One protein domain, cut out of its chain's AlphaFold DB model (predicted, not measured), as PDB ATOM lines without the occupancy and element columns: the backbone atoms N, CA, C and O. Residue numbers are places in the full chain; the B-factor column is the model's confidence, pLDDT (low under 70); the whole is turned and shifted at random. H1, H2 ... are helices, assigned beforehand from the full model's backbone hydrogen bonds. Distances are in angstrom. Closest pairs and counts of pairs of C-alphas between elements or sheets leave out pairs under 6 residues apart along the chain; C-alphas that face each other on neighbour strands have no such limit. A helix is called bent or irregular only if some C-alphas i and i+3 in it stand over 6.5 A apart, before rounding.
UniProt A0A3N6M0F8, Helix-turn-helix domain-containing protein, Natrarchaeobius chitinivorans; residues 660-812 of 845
ATOM      1  N   ASP A 660       6.354  33.040 -29.065       86.62
ATOM      2  CA  ASP A 660       7.133  33.784 -28.068       86.62
ATOM      3  C   ASP A 660       8.060  34.841 -28.700       86.62
ATOM      4  O   ASP A 660       8.374  35.869 -28.093       86.62
ATOM      5  N   GLU A 661       8.448  34.633 -29.958       88.50
ATOM      6  CA  GLU A 661       9.183  35.619 -30.753       88.50
ATOM      7  C   GLU A 661       8.286  36.765 -31.206       88.50
ATOM      8  O   GLU A 661       8.706  37.916 -31.167       88.50
ATOM      9  N   LEU A 662       7.038  36.474 -31.586       92.25
ATOM     10  CA  LEU A 662       6.052  37.501 -31.928       92.25
ATOM     11  C   LEU A 662       5.708  38.372 -30.727       92.25
ATOM     12  O   LEU A 662       5.630  39.590 -30.857       92.25
ATOM     13  N   ARG A 663       5.576  37.763 -29.545       92.06
ATOM     14  CA  ARG A 663       5.408  38.500 -28.290       92.06
ATOM     15  C   ARG A 663       6.530  39.523 -28.098       92.06
ATOM     16  O   ARG A 663       6.248  40.693 -27.851       92.06
ATOM     17  N   TYR A 664       7.782  39.098 -28.259       88.38
ATOM     18  CA  TYR A 664       8.936  39.996 -28.195       88.38
ATOM     19  C   TYR A 664       8.919  41.054 -29.300       88.38
ATOM     20  O   TYR A 664       9.083  42.236 -29.011       88.38
ATOM     21  N   ALA A 665       8.654  40.655 -30.543       91.50
ATOM     22  CA  ALA A 665       8.582  41.556 -31.685       91.50
ATOM     23  C   ALA A 665       7.552  42.674 -31.442       91.50
ATOM     24  O   ALA A 665       7.866  43.854 -31.586       91.50
ATOM     25  N   PHE A 666       6.345  42.347 -30.977       94.75
ATOM     26  CA  PHE A 666       5.321  43.340 -30.636       94.75
ATOM     27  C   PHE A 666       5.709  44.186 -29.418       94.75
ATOM     28  O   PHE A 666       5.436  45.386 -29.385       94.75
ATOM     29  N   ALA A 667       6.416  43.609 -28.443       91.56
ATOM     30  CA  ALA A 667       6.945  44.346 -27.298       91.56
ATOM     31  C   ALA A 667       7.985  45.416 -27.684       91.56
ATOM     32  O   ALA A 667       8.285  46.278 -26.864       91.56
ATOM     33  N   THR A 668       8.500  45.430 -28.915       89.44
ATOM     34  CA  THR A 668       9.406  46.489 -29.398       89.44
ATOM     35  C   THR A 668       8.671  47.700 -29.983       89.44
ATOM     36  O   THR A 668       9.232  48.787 -30.067       89.44
ATOM     37  N   LEU A 669       7.396  47.545 -30.358       91.75
ATOM     38  CA  LEU A 669       6.608  48.615 -30.967       91.75
ATOM     39  C   LEU A 669       6.176  49.672 -29.939       91.75
ATOM     40  O   LEU A 669       5.988  49.344 -28.762       91.75
ATOM     41  N   PRO A 670       5.954  50.931 -30.353       89.25
ATOM     42  CA  PRO A 670       5.348  51.924 -29.476       89.25
ATOM     43  C   PRO A 670       3.916  51.517 -29.110       89.25
ATOM     44  O   PRO A 670       3.220  50.865 -29.887       89.25
ATOM     45  N   THR A 671       3.443  51.951 -27.939       91.00
ATOM     46  CA  THR A 671       2.093  51.633 -27.440       91.00
ATOM     47  C   THR A 671       0.989  52.013 -28.429       91.00
ATOM     48  O   THR A 671      -0.002  51.304 -28.547       91.00
ATOM     49  N   THR A 672       1.172  53.103 -29.176       89.50
ATOM     50  CA  THR A 672       0.226  53.584 -30.196       89.50
ATOM     51  C   THR A 672       0.122  52.680 -31.427       89.50
ATOM     52  O   THR A 672      -0.765  52.889 -32.246       89.50
ATOM     53  N   SER A 673       1.006  51.691 -31.577       91.44
ATOM     54  CA  SER A 673       0.972  50.695 -32.652       91.44
ATOM     55  C   SER A 673       0.448  49.332 -32.196       91.44
ATOM     56  O   SER A 673       0.477  48.393 -32.983       91.44
ATOM     57  N   ILE A 674      -0.013  49.200 -30.949       94.44
ATOM     58  CA  ILE A 674      -0.604  47.962 -30.430       94.44
ATOM     59  C   ILE A 674      -2.112  48.148 -30.315       94.44
ATOM     60  O   ILE A 674      -2.569  48.951 -29.503       94.44
ATOM     61  N   LEU A 675      -2.866  47.384 -31.112       92.69
ATOM     62  CA  LEU A 675      -4.333  47.420 -31.163       92.69
ATOM     63  C   LEU A 675      -4.906  48.854 -31.252       92.69
ATOM     64  O   LEU A 675      -5.700  49.244 -30.395       92.69
ATOM     65  N   PRO A 676      -4.502  49.661 -32.253       88.00
ATOM     66  CA  PRO A 676      -4.837  51.087 -32.300       88.00
ATOM     67  C   PRO A 676      -6.323  51.388 -32.508       88.00
ATOM     68  O   PRO A 676      -6.758  52.480 -32.153       88.00
ATOM     69  N   GLU A 677      -7.096  50.430 -33.025       85.94
ATOM     70  CA  GLU A 677      -8.557  50.543 -33.138       85.94
ATOM     71  C   GLU A 677      -9.254  50.495 -31.769       85.94
ATOM     72  O   GLU A 677     -10.349  51.026 -31.584       85.94
ATOM     73  N   LEU A 678      -8.615  49.877 -30.771       92.88
ATOM     74  CA  LEU A 678      -9.150  49.803 -29.418       92.88
ATOM     75  C   LEU A 678      -8.888  51.100 -28.636       92.88
ATOM     76  O   LEU A 678      -7.996  51.883 -28.969       92.88
ATOM     77  N   PRO A 679      -9.602  51.329 -27.513       92.94
ATOM     78  CA  PRO A 679      -9.290  52.440 -26.626       92.94
ATOM     79  C   PRO A 679      -7.795  52.449 -26.242       92.94
ATOM     80  O   PRO A 679      -7.289  51.409 -25.820       92.94
ATOM     81  N   PRO A 680      -7.094  53.603 -26.249       93.25
ATOM     82  CA  PRO A 680      -5.644  53.657 -26.001       93.25
ATOM     83  C   PRO A 680      -5.192  53.003 -24.686       93.25
ATOM     84  O   PRO A 680      -4.085  52.486 -24.574       93.25
ATOM     85  N   SER A 681      -6.072  52.995 -23.680       95.44
ATOM     86  CA  SER A 681      -5.823  52.321 -22.401       95.44
ATOM     87  C   SER A 681      -5.822  50.791 -22.496       95.44
ATOM     88  O   SER A 681      -5.102  50.158 -21.731       95.44
ATOM     89  N   ALA A 682      -6.578  50.190 -23.418       95.31
ATOM     90  CA  ALA A 682      -6.511  48.758 -23.705       95.31
ATOM     91  C   ALA A 682      -5.189  48.407 -24.408       95.31
ATOM     92  O   ALA A 682      -4.501  47.486 -23.973       95.31
ATOM     93  N   GLY A 683      -4.775  49.205 -25.403       95.00
ATOM     94  CA  GLY A 683      -3.460  49.078 -26.044       95.00
ATOM     95  C   GLY A 683      -2.301  49.188 -25.044       95.00
ATOM     96  O   GLY A 683      -1.391  48.363 -25.064       95.00
ATOM     97  N   ALA A 684      -2.370  50.127 -24.089       96.25
ATOM     98  CA  ALA A 684      -1.389  50.260 -23.005       96.25
ATOM     99  C   ALA A 684      -1.326  49.034 -22.079       96.25
ATOM    100  O   ALA A 684      -0.237  48.592 -21.713       96.25
ATOM    101  N   ILE A 685      -2.479  48.449 -21.736       97.06
ATOM    102  CA  ILE A 685      -2.552  47.208 -20.951       97.06
ATOM    103  C   ILE A 685      -1.903  46.049 -21.714       97.06
ATOM    104  O   ILE A 685      -1.054  45.353 -21.159       97.06
ATOM    105  N   VAL A 686      -2.265  45.852 -22.986       96.69
ATOM    106  CA  VAL A 686      -1.702  44.779 -23.818       96.69
ATOM    107  C   VAL A 686      -0.203  44.982 -24.015       96.69
ATOM    108  O   VAL A 686       0.555  44.029 -23.878       96.69
ATOM    109  N   LYS A 687       0.251  46.217 -24.235       95.38
ATOM    110  CA  LYS A 687       1.670  46.571 -24.322       95.38
ATOM    111  C   LYS A 687       2.443  46.214 -23.050       95.38
ATOM    112  O   LYS A 687       3.471  45.547 -23.143       95.38
ATOM    113  N   ALA A 688       1.938  46.595 -21.876       94.88
ATOM    114  CA  ALA A 688       2.563  46.251 -20.599       94.88
ATOM    115  C   ALA A 688       2.624  44.732 -20.381       94.88
ATOM    116  O   ALA A 688       3.597  44.219 -19.828       94.88
ATOM    117  N   LEU A 689       1.601  44.004 -20.839       95.44
ATOM    118  CA  LEU A 689       1.625  42.551 -20.811       95.44
ATOM    119  C   LEU A 689       2.605  41.973 -21.826       95.44
ATOM    120  O   LEU A 689       3.286  41.040 -21.447       95.44
ATOM    121  N   LEU A 690       2.724  42.477 -23.058       94.12
ATOM    122  CA  LEU A 690       3.706  41.999 -24.048       94.12
ATOM    123  C   LEU A 690       5.145  42.073 -23.512       94.12
ATOM    124  O   LEU A 690       5.932  41.158 -23.742       94.12
ATOM    125  N   GLU A 691       5.461  43.128 -22.758       89.25
ATOM    126  CA  GLU A 691       6.773  43.342 -22.129       89.25
ATOM    127  C   GLU A 691       7.016  42.473 -20.882       89.25
ATOM    128  O   GLU A 691       8.152  42.364 -20.418       89.25
ATOM    129  N   ALA A 692       5.975  41.846 -20.331       88.81
ATOM    130  CA  ALA A 692       6.099  40.957 -19.183       88.81
ATOM    131  C   ALA A 692       6.601  39.559 -19.584       88.81
ATOM    132  O   ALA A 692       6.252  39.021 -20.636       88.81
ATOM    133  N   ASP A 693       7.360  38.936 -18.693       84.56
ATOM    134  CA  ASP A 693       7.910  37.577 -18.780       84.56
ATOM    135  C   ASP A 693       7.168  36.567 -17.882       84.56
ATOM    136  O   ASP A 693       7.416  35.364 -17.940       84.56
ATOM    137  N   ARG A 694       6.233  37.059 -17.063       87.62
ATOM    138  CA  ARG A 694       5.383  36.283 -16.156       87.62
ATOM    139  C   ARG A 694       3.993  36.912 -16.023       87.62
ATOM    140  O   ARG A 694       3.826  38.091 -16.349       87.62
ATOM    141  N   PRO A 695       3.006  36.183 -15.473       91.75
ATOM    142  CA  PRO A 695       1.740  36.781 -15.070       91.75
ATOM    143  C   PRO A 695       1.945  37.944 -14.087       91.75
ATOM    144  O   PRO A 695       2.786  37.887 -13.177       91.75
ATOM    145  N   LEU A 696       1.170  39.012 -14.274       92.00
ATOM    146  CA  LEU A 696       1.223  40.218 -13.453       92.00
ATOM    147  C   LEU A 696       0.037  40.284 -12.491       92.00
ATOM    148  O   LEU A 696      -1.090  39.905 -12.810       92.00
ATOM    149  N   SER A 697       0.268  40.844 -11.305       93.38
ATOM    150  CA  SER A 697      -0.851  41.236 -10.444       93.38
ATOM    151  C   SER A 697      -1.592  42.436 -11.041       93.38
ATOM    152  O   SER A 697      -1.011  43.233 -11.773       93.38
ATOM    153  N   GLN A 698      -2.860  42.629 -10.667       93.31
ATOM    154  CA  GLN A 698      -3.650  43.769 -11.146       93.31
ATOM    155  C   GLN A 698      -2.980  45.127 -10.877       93.31
ATOM    156  O   GLN A 698      -3.029  46.028 -11.712       93.31
ATOM    157  N   SER A 699      -2.406  45.292  -9.682       92.19
ATOM    158  CA  SER A 699      -1.725  46.527  -9.289       92.19
ATOM    159  C   SER A 699      -0.458  46.740 -10.107       92.19
ATOM    160  O   SER A 699      -0.260  47.826 -10.628       92.19
ATOM    161  N   GLU A 700       0.343  45.689 -10.283       92.69
ATOM    162  CA  GLU A 700       1.560  45.752 -11.093       92.69
ATOM    163  C   GLU A 700       1.255  46.074 -12.561       92.69
ATOM    164  O   GLU A 700       1.921  46.916 -13.153       92.69
ATOM    165  N   LEU A 701       0.219  45.458 -13.138       94.88
ATOM    166  CA  LEU A 701      -0.219  45.746 -14.502       94.88
ATOM    167  C   LEU A 701      -0.691  47.197 -14.655       94.88
ATOM    168  O   LEU A 701      -0.327  47.863 -15.619       94.88
ATOM    169  N   ALA A 702      -1.480  47.693 -13.700       93.44
ATOM    170  CA  ALA A 702      -1.952  49.074 -13.702       93.44
ATOM    171  C   ALA A 702      -0.787  50.074 -13.641       93.44
ATOM    172  O   ALA A 702      -0.768  51.030 -14.413       93.44
ATOM    173  N   ASP A 703       0.199  49.811 -12.778       92.88
ATOM    174  CA  ASP A 703       1.387  50.651 -12.633       92.88
ATOM    175  C   ASP A 703       2.249  50.636 -13.910       92.88
ATOM    176  O   ASP A 703       2.660  51.696 -14.377       92.88
ATOM    177  N   ARG A 704       2.485  49.462 -14.519       92.56
ATOM    178  CA  ARG A 704       3.274  49.344 -15.764       92.56
ATOM    179  C   ARG A 704       2.588  49.977 -16.975       92.56
ATOM    180  O   ARG A 704       3.261  50.555 -17.818       92.56
ATOM    181  N   ALA A 705       1.266  49.864 -17.067       93.06
ATOM    182  CA  ALA A 705       0.486  50.439 -18.161       93.06
ATOM    183  C   ALA A 705       0.159  51.935 -17.960       93.06
ATOM    184  O   ALA A 705      -0.475  52.522 -18.834       93.06
ATOM    185  N   ASP A 706       0.548  52.536 -16.828       94.44
ATOM    186  CA  ASP A 706       0.186  53.905 -16.420       94.44
ATOM    187  C   ASP A 706      -1.336  54.164 -16.466       94.44
ATOM    188  O   ASP A 706      -1.842  55.162 -16.986       94.44
ATOM    189  N   VAL A 707      -2.114  53.221 -15.925       95.75
ATOM    190  CA  VAL A 707      -3.579  53.312 -15.839       95.75
ATOM    191  C   VAL A 707      -4.076  52.984 -14.436       95.75
ATOM    192  O   VAL A 707      -3.370  52.464 -13.581       95.75
ATOM    193  N   SER A 708      -5.353  53.258 -14.168       95.25
ATOM    194  CA  SER A 708      -5.951  52.842 -12.898       95.25
ATOM    195  C   SER A 708      -6.260  51.341 -12.887       95.25
ATOM    196  O   SER A 708      -6.689  50.777 -13.893       95.25
ATOM    197  N   THR A 709      -6.195  50.698 -11.720       94.38
ATOM    198  CA  THR A 709      -6.666  49.309 -11.531       94.38
ATOM    199  C   THR A 709      -8.118  49.114 -11.985       94.38
ATOM    200  O   THR A 709      -8.485  48.058 -12.498       94.38
ATOM    201  N   ARG A 710      -8.961  50.145 -11.845       93.38
ATOM    202  CA  ARG A 710     -10.334  50.133 -12.368       93.38
ATOM    203  C   ARG A 710     -10.370  50.095 -13.896       93.38
ATOM    204  O   ARG A 710     -11.218  49.407 -14.438       93.38
ATOM    205  N   THR A 711      -9.456  50.787 -14.570       93.50
ATOM    206  CA  THR A 711      -9.311  50.728 -16.032       93.50
ATOM    207  C   THR A 711      -8.930  49.322 -16.487       93.50
ATOM    208  O   THR A 711      -9.536  48.827 -17.426       93.50
ATOM    209  N   VAL A 712      -8.013  48.651 -15.775       93.44
ATOM    210  CA  VAL A 712      -7.658  47.245 -16.047       93.44
ATOM    211  C   VAL A 712      -8.897  46.348 -16.001       93.44
ATOM    212  O   VAL A 712      -9.186  45.672 -16.977       93.44
ATOM    213  N   ARG A 713      -9.694  46.419 -14.924       90.44
ATOM    214  CA  ARG A 713     -10.943  45.637 -14.802       90.44
ATOM    215  C   ARG A 713     -11.970  45.949 -15.883       90.44
ATOM    216  O   ARG A 713     -12.706  45.063 -16.283       90.44
ATOM    217  N   ASN A 714     -12.059  47.208 -16.307       90.12
ATOM    218  CA  ASN A 714     -13.032  47.602 -17.322       90.12
ATOM    219  C   ASN A 714     -12.738  46.955 -18.685       90.12
ATOM    220  O   ASN A 714     -13.675  46.700 -19.429       90.12
ATOM    221  N   HIS A 715     -11.461  46.717 -19.004       92.19
ATOM    222  CA  HIS A 715     -11.043  46.121 -20.280       92.19
ATOM    223  C   HIS A 715     -10.773  44.618 -20.193       92.19
ATOM    224  O   HIS A 715     -10.828  43.943 -21.215       92.19
ATOM    225  N   GLU A 716     -10.504  44.097 -18.991       91.75
ATOM    226  CA  GLU A 716     -10.288  42.669 -18.716       91.75
ATOM    227  C   GLU A 716     -11.364  41.812 -19.366       91.75
ATOM    228  O   GLU A 716     -11.047  40.915 -20.134       91.75
ATOM    229  N   THR A 717     -12.627  42.143 -19.116       89.12
ATOM    230  CA  THR A 717     -13.761  41.373 -19.608       89.12
ATOM    231  C   THR A 717     -13.747  41.217 -21.129       89.12
ATOM    232  O   THR A 717     -13.833  40.102 -21.626       89.12
ATOM    233  N   MET A 718     -13.566  42.311 -21.877       91.69
ATOM    234  CA  MET A 718     -13.564  42.274 -23.345       91.69
ATOM    235  C   MET A 718     -12.350  41.516 -23.900       91.69
ATOM    236  O   MET A 718     -12.477  40.745 -24.850       91.69
ATOM    237  N   LEU A 719     -11.176  41.689 -23.282       94.19
ATOM    238  CA  LEU A 719      -9.954  40.980 -23.674       94.19
ATOM    239  C   LEU A 719     -10.030  39.473 -23.373       94.19
ATOM    240  O   LEU A 719      -9.517  38.677 -24.158       94.19
ATOM    241  N   VAL A 720     -10.676  39.083 -22.269       93.56
ATOM    242  CA  VAL A 720     -10.949  37.679 -21.916       93.56
ATOM    243  C   VAL A 720     -11.986  37.079 -22.863       93.56
ATOM    244  O   VAL A 720     -11.782  35.969 -23.346       93.56
ATOM    245  N   SER A 721     -13.054  37.812 -23.194       91.06
ATOM    246  CA  SER A 721     -14.082  37.364 -24.145       91.06
ATOM    247  C   SER A 721     -13.517  37.056 -25.532       91.06
ATOM    248  O   SER A 721     -13.962  36.113 -26.176       91.06
ATOM    249  N   LEU A 722     -12.519  37.821 -25.987       93.06
ATOM    250  CA  LEU A 722     -11.803  37.556 -27.241       93.06
ATOM    251  C   LEU A 722     -10.645  36.557 -27.078       93.06
ATOM    252  O   LEU A 722      -9.920  36.273 -28.029       93.06
ATOM    253  N   GLY A 723     -10.429  36.048 -25.864       91.81
ATOM    254  CA  GLY A 723      -9.373  35.095 -25.556       91.81
ATOM    255  C   GLY A 723      -7.959  35.649 -25.724       91.81
ATOM    256  O   GLY A 723      -7.032  34.866 -25.879       91.81
ATOM    257  N   VAL A 724      -7.778  36.974 -25.719       94.62
ATOM    258  CA  VAL A 724      -6.473  37.661 -25.811       94.62
ATOM    259  C   VAL A 724      -5.772  37.705 -24.451       94.62
ATOM    260  O   VAL A 724      -4.540  37.712 -24.369       94.62
ATOM    261  N   LEU A 725      -6.557  37.740 -23.375       94.94
ATOM    262  CA  LEU A 725      -6.092  37.835 -21.996       94.94
ATOM    263  C   LEU A 725      -6.608  36.657 -21.171       94.94
ATOM    264  O   LEU A 725      -7.762  36.262 -21.304       94.94
ATOM    265  N   ASP A 726      -5.754  36.152 -20.289       92.56
ATOM    266  CA  ASP A 726      -6.107  35.233 -19.210       92.56
ATOM    267  C   ASP A 726      -5.868  35.939 -17.866       92.56
ATOM    268  O   ASP A 726      -4.848  36.611 -17.674       92.56
ATOM    269  N   GLY A 727      -6.854  35.843 -16.975       86.00
ATOM    270  CA  GLY A 727      -6.876  36.490 -15.665       86.00
ATOM    271  C   GLY A 727      -7.029  35.527 -14.484       86.00
ATOM    272  O   GLY A 727      -7.136  36.009 -13.355       86.00
ATOM    273  N   GLU A 728      -7.059  34.204 -14.699       82.06
ATOM    274  CA  GLU A 728      -7.333  33.233 -13.625       82.06
ATOM    275  C   GLU A 728      -6.220  33.198 -12.562       82.06
ATOM    276  O   GLU A 728      -6.502  33.321 -11.366       82.06
ATOM    277  N   ASP A 729      -4.954  33.131 -12.994       82.00
ATOM    278  CA  ASP A 729      -3.759  33.051 -12.136       82.00
ATOM    279  C   ASP A 729      -2.860  34.298 -12.272       82.00
ATOM    280  O   ASP A 729      -1.627  34.241 -12.328       82.00
ATOM    281  N   GLY A 730      -3.503  35.467 -12.304       88.31
ATOM    282  CA  GLY A 730      -2.869  36.745 -12.627       88.31
ATOM    283  C   GLY A 730      -3.010  37.085 -14.109       88.31
ATOM    284  O   GLY A 730      -3.331  36.240 -14.932       88.31
ATOM    285  N   TYR A 731      -2.793  38.353 -14.447       93.81
ATOM    286  CA  TYR A 731      -3.019  38.852 -15.798       93.81
ATOM    287  C   TYR A 731      -1.855  38.457 -16.705       93.81
ATOM    288  O   TYR A 731      -0.709  38.854 -16.463       93.81
ATOM    289  N   ARG A 732      -2.153  37.721 -17.774       94.12
ATOM    290  CA  ARG A 732      -1.217  37.400 -18.857       94.12
ATOM    291  C   ARG A 732      -1.922  37.479 -20.208       94.12
ATOM    292  O   ARG A 732      -3.138  37.367 -20.289       94.12
ATOM    293  N   LEU A 733      -1.150  37.630 -21.281       94.88
ATOM    294  CA  LEU A 733      -1.678  37.372 -22.624       94.88
ATOM    295  C   LEU A 733      -1.686  35.870 -22.887       94.88
ATOM    296  O   LEU A 733      -0.798  35.149 -22.417       94.88
ATOM    297  N   THR A 734      -2.615  35.434 -23.728       93.88
ATOM    298  CA  THR A 734      -2.644  34.107 -24.363       93.88
ATOM    299  C   THR A 734      -1.624  34.016 -25.506       93.88
ATOM    300  O   THR A 734      -1.881  33.480 -26.576       93.88
ATOM    301  N   LEU A 735      -0.435  34.576 -25.273       92.19
ATOM    302  CA  LEU A 735       0.738  34.482 -26.130       92.19
ATOM    303  C   LEU A 735       1.874  33.902 -25.297       92.19
ATOM    304  O   LEU A 735       2.115  34.366 -24.177       92.19
ATOM    305  N   SER A 736       2.564  32.922 -25.872       88.44
ATOM    306  CA  SER A 736       3.654  32.187 -25.219       88.44
ATOM    307  C   SER A 736       4.714  33.131 -24.641       88.44
ATOM    308  O   SER A 736       5.195  34.034 -25.329       88.44
ATOM    309  N   PHE A 737       5.098  32.924 -23.385       85.94
ATOM    310  CA  PHE A 737       6.312  33.494 -22.817       85.94
ATOM    311  C   PHE A 737       7.544  32.841 -23.453       85.94
ATOM    312  O   PHE A 737       7.487  31.736 -23.993       85.94
ATOM    313  N   GLN A 738       8.697  33.498 -23.338       75.06
ATOM    314  CA  GLN A 738       9.980  32.957 -23.796       75.06
ATOM    315  C   GLN A 738      10.558  31.912 -22.822       75.06
ATOM    316  O   GLN A 738      11.754  31.913 -22.535       75.06
ATOM    317  N   THR A 739       9.715  31.024 -22.295       72.88
ATOM    318  CA  THR A 739      10.123  29.944 -21.391       72.88
ATOM    319  C   THR A 739      10.376  28.647 -22.170       72.88
ATOM    320  O   THR A 739       9.779  28.431 -23.230       72.88
ATOM    321  N   PRO A 740      11.263  27.754 -21.691       65.44
ATOM    322  CA  PRO A 740      11.513  26.464 -22.337       65.44
ATOM    323  C   PRO A 740      10.253  25.609 -22.543       65.44
ATOM    324  O   PRO A 740      10.185  24.853 -23.516       65.44
ATOM    325  N   GLU A 741       9.281  25.723 -21.639       71.81
ATOM    326  CA  GLU A 741       8.010  25.002 -21.667       71.81
ATOM    327  C   GLU A 741       7.092  25.545 -22.771       71.81
ATOM    328  O   GLU A 741       6.757  24.816 -23.708       71.81
ATOM    329  N   GLU A 742       6.751  26.837 -22.725       76.69
ATOM    330  CA  GLU A 742       5.779  27.445 -23.651       76.69
ATOM    331  C   GLU A 742       6.330  27.582 -25.080       76.69
ATOM    332  O   GLU A 742       5.581  27.594 -26.051       76.69
ATOM    333  N   ARG A 743       7.657  27.568 -25.260       69.31
ATOM    334  CA  ARG A 743       8.280  27.474 -26.593       69.31
ATOM    335  C   ARG A 743       7.984  26.174 -27.333       69.31
ATOM    336  O   ARG A 743       8.135  26.126 -28.555       69.31
ATOM    337  N   ARG A 744       7.666  25.095 -26.610       64.94
ATOM    338  CA  ARG A 744       7.346  23.782 -27.198       64.94
ATOM    339  C   ARG A 744       5.848  23.571 -27.350       64.94
ATOM    340  O   ARG A 744       5.442  22.847 -28.255       64.94
ATOM    341  N   GLU A 745       5.059  24.195 -26.487       76.12
ATOM    342  CA  GLU A 745       3.603  24.126 -26.475       76.12
ATOM    343  C   GLU A 745       3.053  25.549 -26.572       76.12
ATOM    344  O   GLU A 745       2.865  26.238 -25.572       76.12
ATOM    345  N   ALA A 746       2.892  26.007 -27.816       81.44
ATOM    346  CA  ALA A 746       2.556  27.390 -28.096       81.44
ATOM    347  C   ALA A 746       1.157  27.733 -27.567       81.44
ATOM    348  O   ALA A 746       0.165  27.147 -27.988       81.44
ATOM    349  N   LEU A 747       1.087  28.734 -26.696       89.69
ATOM    350  CA  LEU A 747      -0.155  29.393 -26.311       89.69
ATOM    351  C   LEU A 747      -0.504  30.478 -27.328       89.69
ATOM    352  O   LEU A 747       0.332  31.346 -27.614       89.69
ATOM    353  N   VAL A 748      -1.733  30.407 -27.840       91.88
ATOM    354  CA  VAL A 748      -2.352  31.341 -28.789       91.88
ATOM    355  C   VAL A 748      -3.785  31.667 -28.343       91.88
ATOM    356  O   VAL A 748      -4.388  30.861 -27.628       91.88
ATOM    357  N   PRO A 749      -4.365  32.811 -28.756       93.75
ATOM    358  CA  PRO A 749      -5.768  33.100 -28.485       93.75
ATOM    359  C   PRO A 749      -6.688  32.012 -29.076       93.75
ATOM    360  O   PRO A 749      -6.552  31.706 -30.262       93.75
ATOM    361  N   PRO A 750      -7.662  31.470 -28.317       91.38
ATOM    362  CA  PRO A 750      -8.554  30.403 -28.785       91.38
ATOM    363  C   PRO A 750      -9.304  30.712 -30.086       91.38
ATOM    364  O   PRO A 750      -9.548  29.806 -30.877       91.38
ATOM    365  N   LEU A 751      -9.637  31.984 -30.341       91.38
ATOM    366  CA  LEU A 751     -10.298  32.407 -31.584       91.38
ATOM    367  C   LEU A 751      -9.447  32.165 -32.839       91.38
ATOM    368  O   LEU A 751      -9.997  31.899 -33.904       91.38
ATOM    369  N   VAL A 752      -8.115  32.208 -32.710       90.62
ATOM    370  CA  VAL A 752      -7.189  31.899 -33.813       90.62
ATOM    371  C   VAL A 752      -7.251  30.411 -34.170       90.62
ATOM    372  O   VAL A 752      -7.057  30.042 -35.325       90.62
ATOM    373  N   GLU A 753      -7.534  29.546 -33.191       86.50
ATOM    374  CA  GLU A 753      -7.677  28.103 -33.409       86.50
ATOM    375  C   GLU A 753      -9.091  27.708 -33.843       86.50
ATOM    376  O   GLU A 753      -9.239  26.801 -34.665       86.50
ATOM    377  N   SER A 754     -10.127  28.352 -33.289       85.50
ATOM    378  CA  SER A 754     -11.517  28.005 -33.599       85.50
ATOM    379  C   SER A 754     -11.898  28.399 -35.022       85.50
ATOM    380  O   SER A 754     -12.587  27.633 -35.699       85.50
ATOM    381  N   GLY A 755     -11.440  29.567 -35.488       83.88
ATOM    382  CA  GLY A 755     -11.806  30.086 -36.804       83.88
ATOM    383  C   GLY A 755     -13.311  30.362 -36.953       83.88
ATOM    384  O   GLY A 755     -13.797  30.471 -38.079       83.88
ATOM    385  N   ASP A 756     -14.055  30.489 -35.842       88.56
ATOM    386  CA  ASP A 756     -15.487  30.802 -35.848       88.56
ATOM    387  C   ASP A 756     -15.770  32.239 -35.380       88.56
ATOM    388  O   ASP A 756     -15.573  32.609 -34.221       88.56
ATOM    389  N   LEU A 757     -16.296  33.056 -36.294       90.31
ATOM    390  CA  LEU A 757     -16.678  34.438 -36.013       90.31
ATOM    391  C   LEU A 757     -17.872  34.531 -35.045       90.31
ATOM    392  O   LEU A 757     -18.034  35.543 -34.358       90.31
ATOM    393  N   LEU A 758     -18.714  33.493 -34.971       90.44
ATOM    394  CA  LEU A 758     -19.822  33.452 -34.018       90.44
ATOM    395  C   LEU A 758     -19.330  33.352 -32.575       90.44
ATOM    396  O   LEU A 758     -19.961  33.958 -31.713       90.44
ATOM    397  N   ASP A 759     -18.209  32.673 -32.322       90.44
ATOM    398  CA  ASP A 759     -17.607  32.604 -30.985       90.44
ATOM    399  C   ASP A 759     -17.154  33.997 -30.523       90.44
ATOM    400  O   ASP A 759     -17.392  34.390 -29.379       90.44
ATOM    401  N   ALA A 760     -16.570  34.787 -31.432       91.25
ATOM    402  CA  ALA A 760     -16.185  36.168 -31.150       91.25
ATOM    403  C   ALA A 760     -17.415  37.046 -30.851       91.25
ATOM    404  O   ALA A 760     -17.436  37.776 -29.859       91.25
ATOM    405  N   ALA A 761     -18.463  36.955 -31.676       92.19
ATOM    406  CA  ALA A 761     -19.699  37.709 -31.470       92.19
ATOM    407  C   ALA A 761     -20.416  37.318 -30.165       92.19
ATOM    408  O   ALA A 761     -20.874  38.195 -29.432       92.19
ATOM    409  N   ASP A 762     -20.499  36.021 -29.857       90.75
ATOM    410  CA  ASP A 762     -21.077  35.511 -28.611       90.75
ATOM    411  C   ASP A 762     -20.324  36.046 -27.386       90.75
ATOM    412  O   ASP A 762     -20.932  36.653 -26.499       90.75
ATOM    413  N   GLY A 763     -18.994  35.911 -27.376       89.44
ATOM    414  CA  GLY A 763     -18.150  36.362 -26.269       89.44
ATOM    415  C   GLY A 763     -18.337  37.843 -25.931       89.44
ATOM    416  O   GLY A 763     -18.390  38.210 -24.755       89.44
ATOM    417  N   LEU A 764     -18.493  38.699 -26.947       91.12
ATOM    418  CA  LEU A 764     -18.763  40.131 -26.764       91.12
ATOM    419  C   LEU A 764     -20.189  40.397 -26.256       91.12
ATOM    420  O   LEU A 764     -20.411  41.265 -25.411       91.12
ATOM    421  N   LEU A 765     -21.177  39.652 -26.757       91.06
ATOM    422  CA  LEU A 765     -22.585  39.843 -26.411       91.06
ATOM    423  C   LEU A 765     -22.948  39.333 -25.015       91.06
ATOM    424  O   LEU A 765     -23.877  39.877 -24.410       91.06
ATOM    425  N   LEU A 766     -22.229  38.337 -24.488       87.12
ATOM    426  CA  LEU A 766     -22.452  37.765 -23.155       87.12
ATOM    427  C   LEU A 766     -22.472  38.835 -22.047       87.12
ATOM    428  O   LEU A 766     -23.250  38.748 -21.097       87.12
ATOM    429  N   GLU A 767     -21.655  39.874 -22.202       78.50
ATOM    430  CA  GLU A 767     -21.518  40.971 -21.238       78.50
ATOM    431  C   GLU A 767     -22.587  42.052 -21.394       78.50
ATOM    432  O   GLU A 767     -23.035  42.669 -20.423       78.50
ATOM    433  N   TYR A 768     -23.037  42.269 -22.626       82.00
ATOM    434  CA  TYR A 768     -23.974  43.336 -22.963       82.00
ATOM    435  C   TYR A 768     -25.437  42.895 -22.880       82.00
ATOM    436  O   TYR A 768     -26.336  43.722 -22.668       82.00
ATOM    437  N   LEU A 769     -25.707  41.596 -23.034       86.44
ATOM    438  CA  LEU A 769     -27.057  41.058 -23.086       86.44
ATOM    439  C   LEU A 769     -27.377  40.163 -21.886       86.44
ATOM    440  O   LEU A 769     -26.732  39.144 -21.659       86.44
ATOM    441  N   PRO A 770     -28.470  40.442 -21.149       85.94
ATOM    442  CA  PRO A 770     -28.997  39.458 -20.222       85.94
ATOM    443  C   PRO A 770     -29.495  38.230 -21.005       85.94
ATOM    444  O   PRO A 770     -30.051  38.395 -22.096       85.94
ATOM    445  N   PRO A 771     -29.484  37.021 -20.407       85.50
ATOM    446  CA  PRO A 771     -29.829  35.773 -21.102       85.50
ATOM    447  C   PRO A 771     -31.193  35.752 -21.813       85.50
ATOM    448  O   PRO A 771     -31.433  34.928 -22.684       85.50
ATOM    449  N   LYS A 772     -32.124  36.637 -21.433       85.75
ATOM    450  CA  LYS A 772     -33.468  36.732 -22.028       85.75
ATOM    451  C   LYS A 772     -33.523  37.486 -23.358       85.75
ATOM    452  O   LYS A 772     -34.529  37.357 -24.041       85.75
ATOM    453  N   ARG A 773     -32.519  38.314 -23.661       87.88
ATOM    454  CA  ARG A 773     -32.420  39.099 -24.908       87.88
ATOM    455  C   ARG A 773     -31.552  38.397 -25.956       87.88
ATOM    456  O   ARG A 773     -31.434  38.863 -27.079       87.88
ATOM    457  N   TYR A 774     -30.937  37.283 -25.578       86.94
ATOM    458  CA  TYR A 774     -30.029  36.527 -26.417       86.94
ATOM    459  C   TYR A 774     -30.807  35.793 -27.523       86.94
ATOM    460  O   TYR A 774     -31.732  35.035 -27.223       86.94
ATOM    461  N   GLY A 775     -30.474  36.055 -28.790       83.56
ATOM    462  CA  GLY A 775     -31.229  35.540 -29.937       83.56
ATOM    463  C   GLY A 775     -32.633  36.146 -30.095       83.56
ATOM    464  O   GLY A 775     -33.487  35.520 -30.721       83.56
ATOM    465  N   ASP A 776     -32.913  37.314 -29.505       90.00
ATOM    466  CA  ASP A 776     -34.179  38.032 -29.701       90.00
ATOM    467  C   ASP A 776     -34.138  38.830 -31.024       90.00
ATOM    468  O   ASP A 776     -33.334  39.756 -31.135       90.00
ATOM    469  N   PRO A 777     -34.978  38.512 -32.031       88.88
ATOM    470  CA  PRO A 777     -34.963  39.199 -33.325       88.88
ATOM    471  C   PRO A 777     -35.384  40.673 -33.250       88.88
ATOM    472  O   PRO A 777     -35.045  41.442 -34.152       88.88
ATOM    473  N   ASP A 778     -36.125  41.070 -32.210       89.00
ATOM    474  CA  ASP A 778     -36.558  42.457 -32.006       89.00
ATOM    475  C   ASP A 778     -35.505  43.283 -31.245       89.00
ATOM    476  O   ASP A 778     -35.624  44.509 -31.134       89.00
ATOM    477  N   ASP A 779     -34.459  42.631 -30.733       89.19
ATOM    478  CA  ASP A 779     -33.356  43.278 -30.045       89.19
ATOM    479  C   ASP A 779     -32.215  43.635 -31.014       89.19
ATOM    480  O   ASP A 779     -31.722  42.753 -31.716       89.19
ATOM    481  N   PRO A 780     -31.731  44.893 -31.053       86.31
ATOM    482  CA  PRO A 780     -30.678  45.300 -31.986       86.31
ATOM    483  C   PRO A 780     -29.381  44.488 -31.891       86.31
ATOM    484  O   PRO A 780     -28.744  44.277 -32.922       86.31
ATOM    485  N   LEU A 781     -29.020  44.030 -30.684       89.19
ATOM    486  CA  LEU A 781     -27.844  43.198 -30.420       89.19
ATOM    487  C   LEU A 781     -28.219  41.712 -30.355       89.19
ATOM    488  O   LEU A 781     -27.505  40.868 -30.882       89.19
ATOM    489  N   GLY A 782     -29.365  41.371 -29.758       87.06
ATOM    490  CA  GLY A 782     -29.832  39.983 -29.670       87.06
ATOM    491  C   GLY A 782     -30.070  39.327 -31.031       87.06
ATOM    492  O   GLY A 782     -29.809  38.132 -31.186       87.06
ATOM    493  N   ARG A 783     -30.493  40.110 -32.032       90.56
ATOM    494  CA  ARG A 783     -30.744  39.634 -33.400       90.56
ATOM    495  C   ARG A 783     -29.492  39.149 -34.128       90.56
ATOM    496  O   ARG A 783     -29.639  38.364 -35.053       90.56
ATOM    497  N   VAL A 784     -28.294  39.578 -33.709       90.25
ATOM    498  CA  VAL A 784     -26.998  39.133 -34.269       90.25
ATOM    499  C   VAL A 784     -26.909  37.605 -34.268       90.25
ATOM    500  O   VAL A 784     -26.399  36.994 -35.199       90.25
ATOM    501  N   LEU A 785     -27.477  36.981 -33.235       89.25
ATOM    502  CA  LEU A 785     -27.445  35.538 -33.014       89.25
ATOM    503  C   LEU A 785     -28.762  34.845 -33.402       89.25
ATOM    504  O   LEU A 785     -28.908  33.632 -33.237       89.25
ATOM    505  N   PHE A 786     -29.750  35.599 -33.894       89.19
ATOM    506  CA  PHE A 786     -31.026  35.050 -34.338       89.19
ATOM    507  C   PHE A 786     -30.877  34.397 -35.713       89.19
ATOM    508  O   PHE A 786     -30.247  34.951 -36.598       89.19
ATOM    509  N   TRP A 787     -31.486  33.229 -35.925       85.06
ATOM    510  CA  TRP A 787     -31.274  32.461 -37.153       85.06
ATOM    511  C   TRP A 787     -31.891  33.116 -38.414       85.06
ATOM    512  O   TRP A 787     -33.102  33.371 -38.422       85.06
ATOM    513  N   PRO A 788     -31.136  33.246 -39.529       88.25
ATOM    514  CA  PRO A 788     -29.707  32.939 -39.665       88.25
ATOM    515  C   PRO A 788     -28.836  34.027 -39.007       88.25
ATOM    516  O   PRO A 788     -29.099  35.203 -39.255       88.25
ATOM    517  N   PRO A 789     -27.832  33.649 -38.187       89.06
ATOM    518  CA  PRO A 789     -27.041  34.621 -37.447       89.06
ATOM    519  C   PRO A 789     -26.210  35.487 -38.396       89.06
ATOM    520  O   PRO A 789     -25.735  35.009 -39.429       89.06
ATOM    521  N   ASP A 790     -26.036  36.748 -38.016       89.88
ATOM    522  CA  ASP A 790     -25.310  37.760 -38.779       89.88
ATOM    523  C   ASP A 790     -24.400  38.584 -37.844       89.88
ATOM    524  O   ASP A 790     -24.793  39.662 -37.381       89.88
ATOM    525  N   PRO A 791     -23.194  38.063 -37.524       90.75
ATOM    526  CA  PRO A 791     -22.191  38.729 -36.685       90.75
ATOM    527  C   PRO A 791     -21.831  40.143 -37.138       90.75
ATOM    528  O   PRO A 791     -21.581  41.007 -36.302       90.75
ATOM    529  N   TRP A 792     -21.856  40.397 -38.447       90.62
ATOM    530  CA  TRP A 792     -21.433  41.663 -39.054       90.62
ATOM    531  C   TRP A 792     -22.287  42.857 -38.628       90.62
ATOM    532  O   TRP A 792     -21.841  43.995 -38.709       90.62
ATOM    533  N   LEU A 793     -23.481  42.619 -38.077       88.69
ATOM    534  CA  LEU A 793     -24.304  43.663 -37.465       88.69
ATOM    535  C   LEU A 793     -23.646  44.339 -36.242       88.69
ATOM    536  O   LEU A 793     -24.159  45.364 -35.789       88.69
ATOM    537  N   LEU A 794     -22.564  43.775 -35.691       90.25
ATOM    538  CA  LEU A 794     -21.782  44.366 -34.599       90.25
ATOM    539  C   LEU A 794     -20.752  45.404 -35.062       90.25
ATOM    540  O   LEU A 794     -20.356  46.235 -34.249       90.25
ATOM    541  N   GLU A 795     -20.336  45.372 -36.331       87.69
ATOM    542  CA  GLU A 795     -19.281  46.234 -36.893       87.69
ATOM    543  C   GLU A 795     -19.607  47.725 -36.709       87.69
ATOM    544  O   GLU A 795     -18.784  48.491 -36.217       87.69
ATOM    545  N   ASP A 796     -20.853  48.112 -36.992       84.94
ATOM    546  CA  ASP A 796     -21.324  49.502 -36.910       84.94
ATOM    547  C   ASP A 796     -21.674  49.958 -35.476       84.94
ATOM    548  O   ASP A 796     -22.214  51.050 -35.278       84.94
ATOM    549  N   HIS A 797     -21.455  49.126 -34.453       90.19
ATOM    550  CA  HIS A 797     -21.807  49.473 -33.077       90.19
ATOM    551  C   HIS A 797     -20.695  50.287 -32.402       90.19
ATOM    552  O   HIS A 797     -19.629  49.748 -32.131       90.19
ATOM    553  N   ASP A 798     -20.976  51.531 -31.998       86.56
ATOM    554  CA  ASP A 798     -19.987  52.474 -31.435       86.56
ATOM    555  C   ASP A 798     -19.037  51.884 -30.368       86.56
ATOM    556  O   ASP A 798     -17.848  52.191 -30.354       86.56
ATOM    557  N   GLU A 799     -19.548  51.055 -29.450       88.25
ATOM    558  CA  GLU A 799     -18.725  50.459 -28.381       88.25
ATOM    559  C   GLU A 799     -18.164  49.072 -28.713       88.25
ATOM    560  O   GLU A 799     -17.159  48.687 -28.127       88.25
ATOM    561  N   LEU A 800     -18.818  48.304 -29.592       91.50
ATOM    562  CA  LEU A 800     -18.503  46.884 -29.821       91.50
ATOM    563  C   LEU A 800     -17.773  46.663 -31.142       91.50
ATOM    564  O   LEU A 800     -17.004  45.717 -31.229       91.50
ATOM    565  N   GLY A 801     -17.970  47.543 -32.122       92.44
ATOM    566  CA  GLY A 801     -17.358  47.503 -33.444       92.44
ATOM    567  C   GLY A 801     -15.842  47.339 -33.390       92.44
ATOM    568  O   GLY A 801     -15.350  46.367 -33.952       92.44
ATOM    569  N   PRO A 802     -15.096  48.166 -32.629       93.19
ATOM    570  CA  PRO A 802     -13.643  48.009 -32.533       93.19
ATOM    571  C   PRO A 802     -13.191  46.667 -31.937       93.19
ATOM    572  O   PRO A 802     -12.189  46.091 -32.355       93.19
ATOM    573  N   TRP A 803     -13.933  46.136 -30.961       94.62
ATOM    574  CA  TRP A 803     -13.639  44.826 -30.367       94.62
ATOM    575  C   TRP A 803     -14.028  43.676 -31.296       94.62
ATOM    576  O   TRP A 803     -13.336  42.662 -31.356       94.62
ATOM    577  N   PHE A 804     -15.127  43.837 -32.027       93.88
ATOM    578  CA  PHE A 804     -15.572  42.896 -33.040       93.88
ATOM    579  C   PHE A 804     -14.581  42.834 -34.204       93.88
ATOM    580  O   PHE A 804     -14.252  41.732 -34.630       93.88
ATOM    581  N   ASP A 805     -14.026  43.969 -34.641       91.94
ATOM    582  CA  ASP A 805     -12.979  44.023 -35.667       91.94
ATOM    583  C   ASP A 805     -11.723  43.249 -35.234       91.94
ATOM    584  O   ASP A 805     -11.202  42.432 -35.993       91.94
ATOM    585  N   LEU A 806     -11.293  43.383 -33.972       94.00
ATOM    586  CA  LEU A 806     -10.228  42.530 -33.431       94.00
ATOM    587  C   LEU A 806     -10.598  41.037 -33.509       94.00
ATOM    588  O   LEU A 806      -9.768  40.220 -33.907       94.00
ATOM    589  N   GLY A 807     -11.837  40.677 -33.168       94.00
ATOM    590  CA  GLY A 807     -12.355  39.318 -33.340       94.00
ATOM    591  C   GLY A 807     -12.265  38.837 -34.792       94.00
ATOM    592  O   GLY A 807     -11.704  37.775 -35.043       94.00
ATOM    593  N   VAL A 808     -12.727  39.636 -35.756       92.56
ATOM    594  CA  VAL A 808     -12.637  39.341 -37.199       92.56
ATOM    595  C   VAL A 808     -11.189  39.072 -37.615       92.56
ATOM    596  O   VAL A 808     -10.914  38.064 -38.269       92.56
ATOM    597  N   ARG A 809     -10.244  39.920 -37.187       92.25
ATOM    598  CA  ARG A 809      -8.819  39.765 -37.520       92.25
ATOM    599  C   ARG A 809      -8.176  38.536 -36.878       92.25
ATOM    600  O   ARG A 809      -7.288  37.953 -37.494       92.25
ATOM    601  N   LEU A 810      -8.593  38.150 -35.668       93.50
ATOM    602  CA  LEU A 810      -8.106  36.942 -34.982       93.50
ATOM    603  C   LEU A 810      -8.598  35.657 -35.655       93.50
ATOM    604  O   LEU A 810      -7.863  34.676 -35.692       93.50
ATOM    605  N   VAL A 811      -9.824  35.673 -36.177       91.88
ATOM    606  CA  VAL A 811     -10.464  34.519 -36.825       91.88
ATOM    607  C   VAL A 811     -10.054  34.399 -38.306       91.88
ATOM    608  O   VAL A 811     -10.147  33.318 -38.878       91.88
ATOM    609  N   ASP A 812      -9.541  35.480 -38.908       86.88
ATOM    610  CA  ASP A 812      -9.132  35.558 -40.321       86.88
ATOM    611  C   ASP A 812     -10.286  35.257 -41.294       86.88
ATOM    612  O   ASP A 812     -10.208  34.373 -42.150       86.88
TER     613      ASP A 812
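AT A GLANCE: This is residues 660 to 812 of the 845 residues of the protein "Helix-turn-helix domain-containing protein" of Natrarchaeobius chitinivorans (UniProt A0A3N6M0F8). Two helical lobes sit end to end along the longest axis: H1 to H4 form one, H5 to H9 the other, and they meet where residues 717 to 721 of H4 pack on H6. Between them in sequence, the long link of residues 722 to 749 folds back along the first lobe, reaches out to Pro 740 beyond H1, and returns to H5. The printed part has 153 residues with nine named helices, H1 to H9 in chain order, and no named strand. The class is all helix, though under half of the residues, 75 of 153, are in named elements. The whole is compact, with a radius of gyration of the C-alphas of 16.1 A and spans of 48 by 34 by 27 A.

IN THESE COORDINATES: H1, residues 660 to 667, begins at C-alpha 660 (7.133, 33.784, -28.068) and is 10.6 A long from first to last C-alpha. H2, residues 680 to 690, is 15.1 A long. H3, residues 698 to 704, is 10.0 A long. H4, residues 709 to 721, is the longest helix by residues and measures 18.9 A; it is irregular, but only just, with C-alphas 714 and 717 lying 6.7 A apart. H5 is residues 750 to 754. H6, residues 757 to 768, is 17.4 A long and begins at C-alpha 757 (-16.678, 34.438, -36.013). H7 is residues 782 to 785 and H8 residues 791 to 794. H9, residues 801 to 811, is 15.1 A long and ends at C-alpha 811 (-10.464, 34.519, -36.825).

HOW THE PARTS SIT: H6 is the hub, touching H4, H7, H8 and H9. H6 and H9 run opposite ways at a shallow tilt of 34 degrees, only just short of steep, and their closest C-alphas, those of Ala 760 and Gly 807, are 5.4 A apart. H5 touches H9, closest at the C-alphas of Val 752 and Val 811, 5.2 A. H8 touches residues 757 to 761 of H6 alone, closest at the C-alphas of Ala 761 and Pro 791, 5.9 A. H7 touches H6, closest at the C-alphas of Asp 762 and Leu 785, 7.7 A. H7 and H8 touch only at the corner by their link, with the C-alphas of Val 784 and Pro 791 closest at 5.4 A. H4 touches H6 with residues 717 to 721 alone, the C-alphas of Ser 721 and Gly 763 being closest at 4.7 A; they run opposite ways at a tilt of 38 degrees, only just steep. H4 touches H3 with residues 709 to 712 alone, about perpendicular at 75 degrees, and the closest C-alphas are those of Ala 702 and Thr 709, 5.2 A apart. H2 is about perpendicular to H4 at 77 degrees, touching its residues 711 to 715 alone; the closest C-alphas, those of Ala 682 and His 715, are 6.3 A apart. H2 also touches H3, about perpendicular at 84 degrees, closest at the C-alphas of Ala 688 and Arg 704, 5.8 A. H1 and H2 form a helical hairpin at a steep tilt of 40 degrees, opposite ways, with the C-alphas of Ala 667 and Leu 690 closest at 5.2 A. Among the pairs that stay apart are H1 and H9, and H2 and H6. Every O i to N i+4 pair is within hydrogen-bond range in H1, H2, H3, H5 and H9, against 7 of 9 in H4 and 6 of 8 in H6; H7 and H8 are too short for such a pair.

THE WHOLE: The C-alphas of Pro 740 and Asp 778 are the two farthest apart, at 51.6 A. The printed part has no cut. The links H1 to H2, H4 to H5 and H6 to H7 are long; in the second, residues 725 to 726 pair antiparallel with residues 732 to 733. The mean pLDDT of the printed part is 89.6, and residues 740, 743 and 744 are under 70.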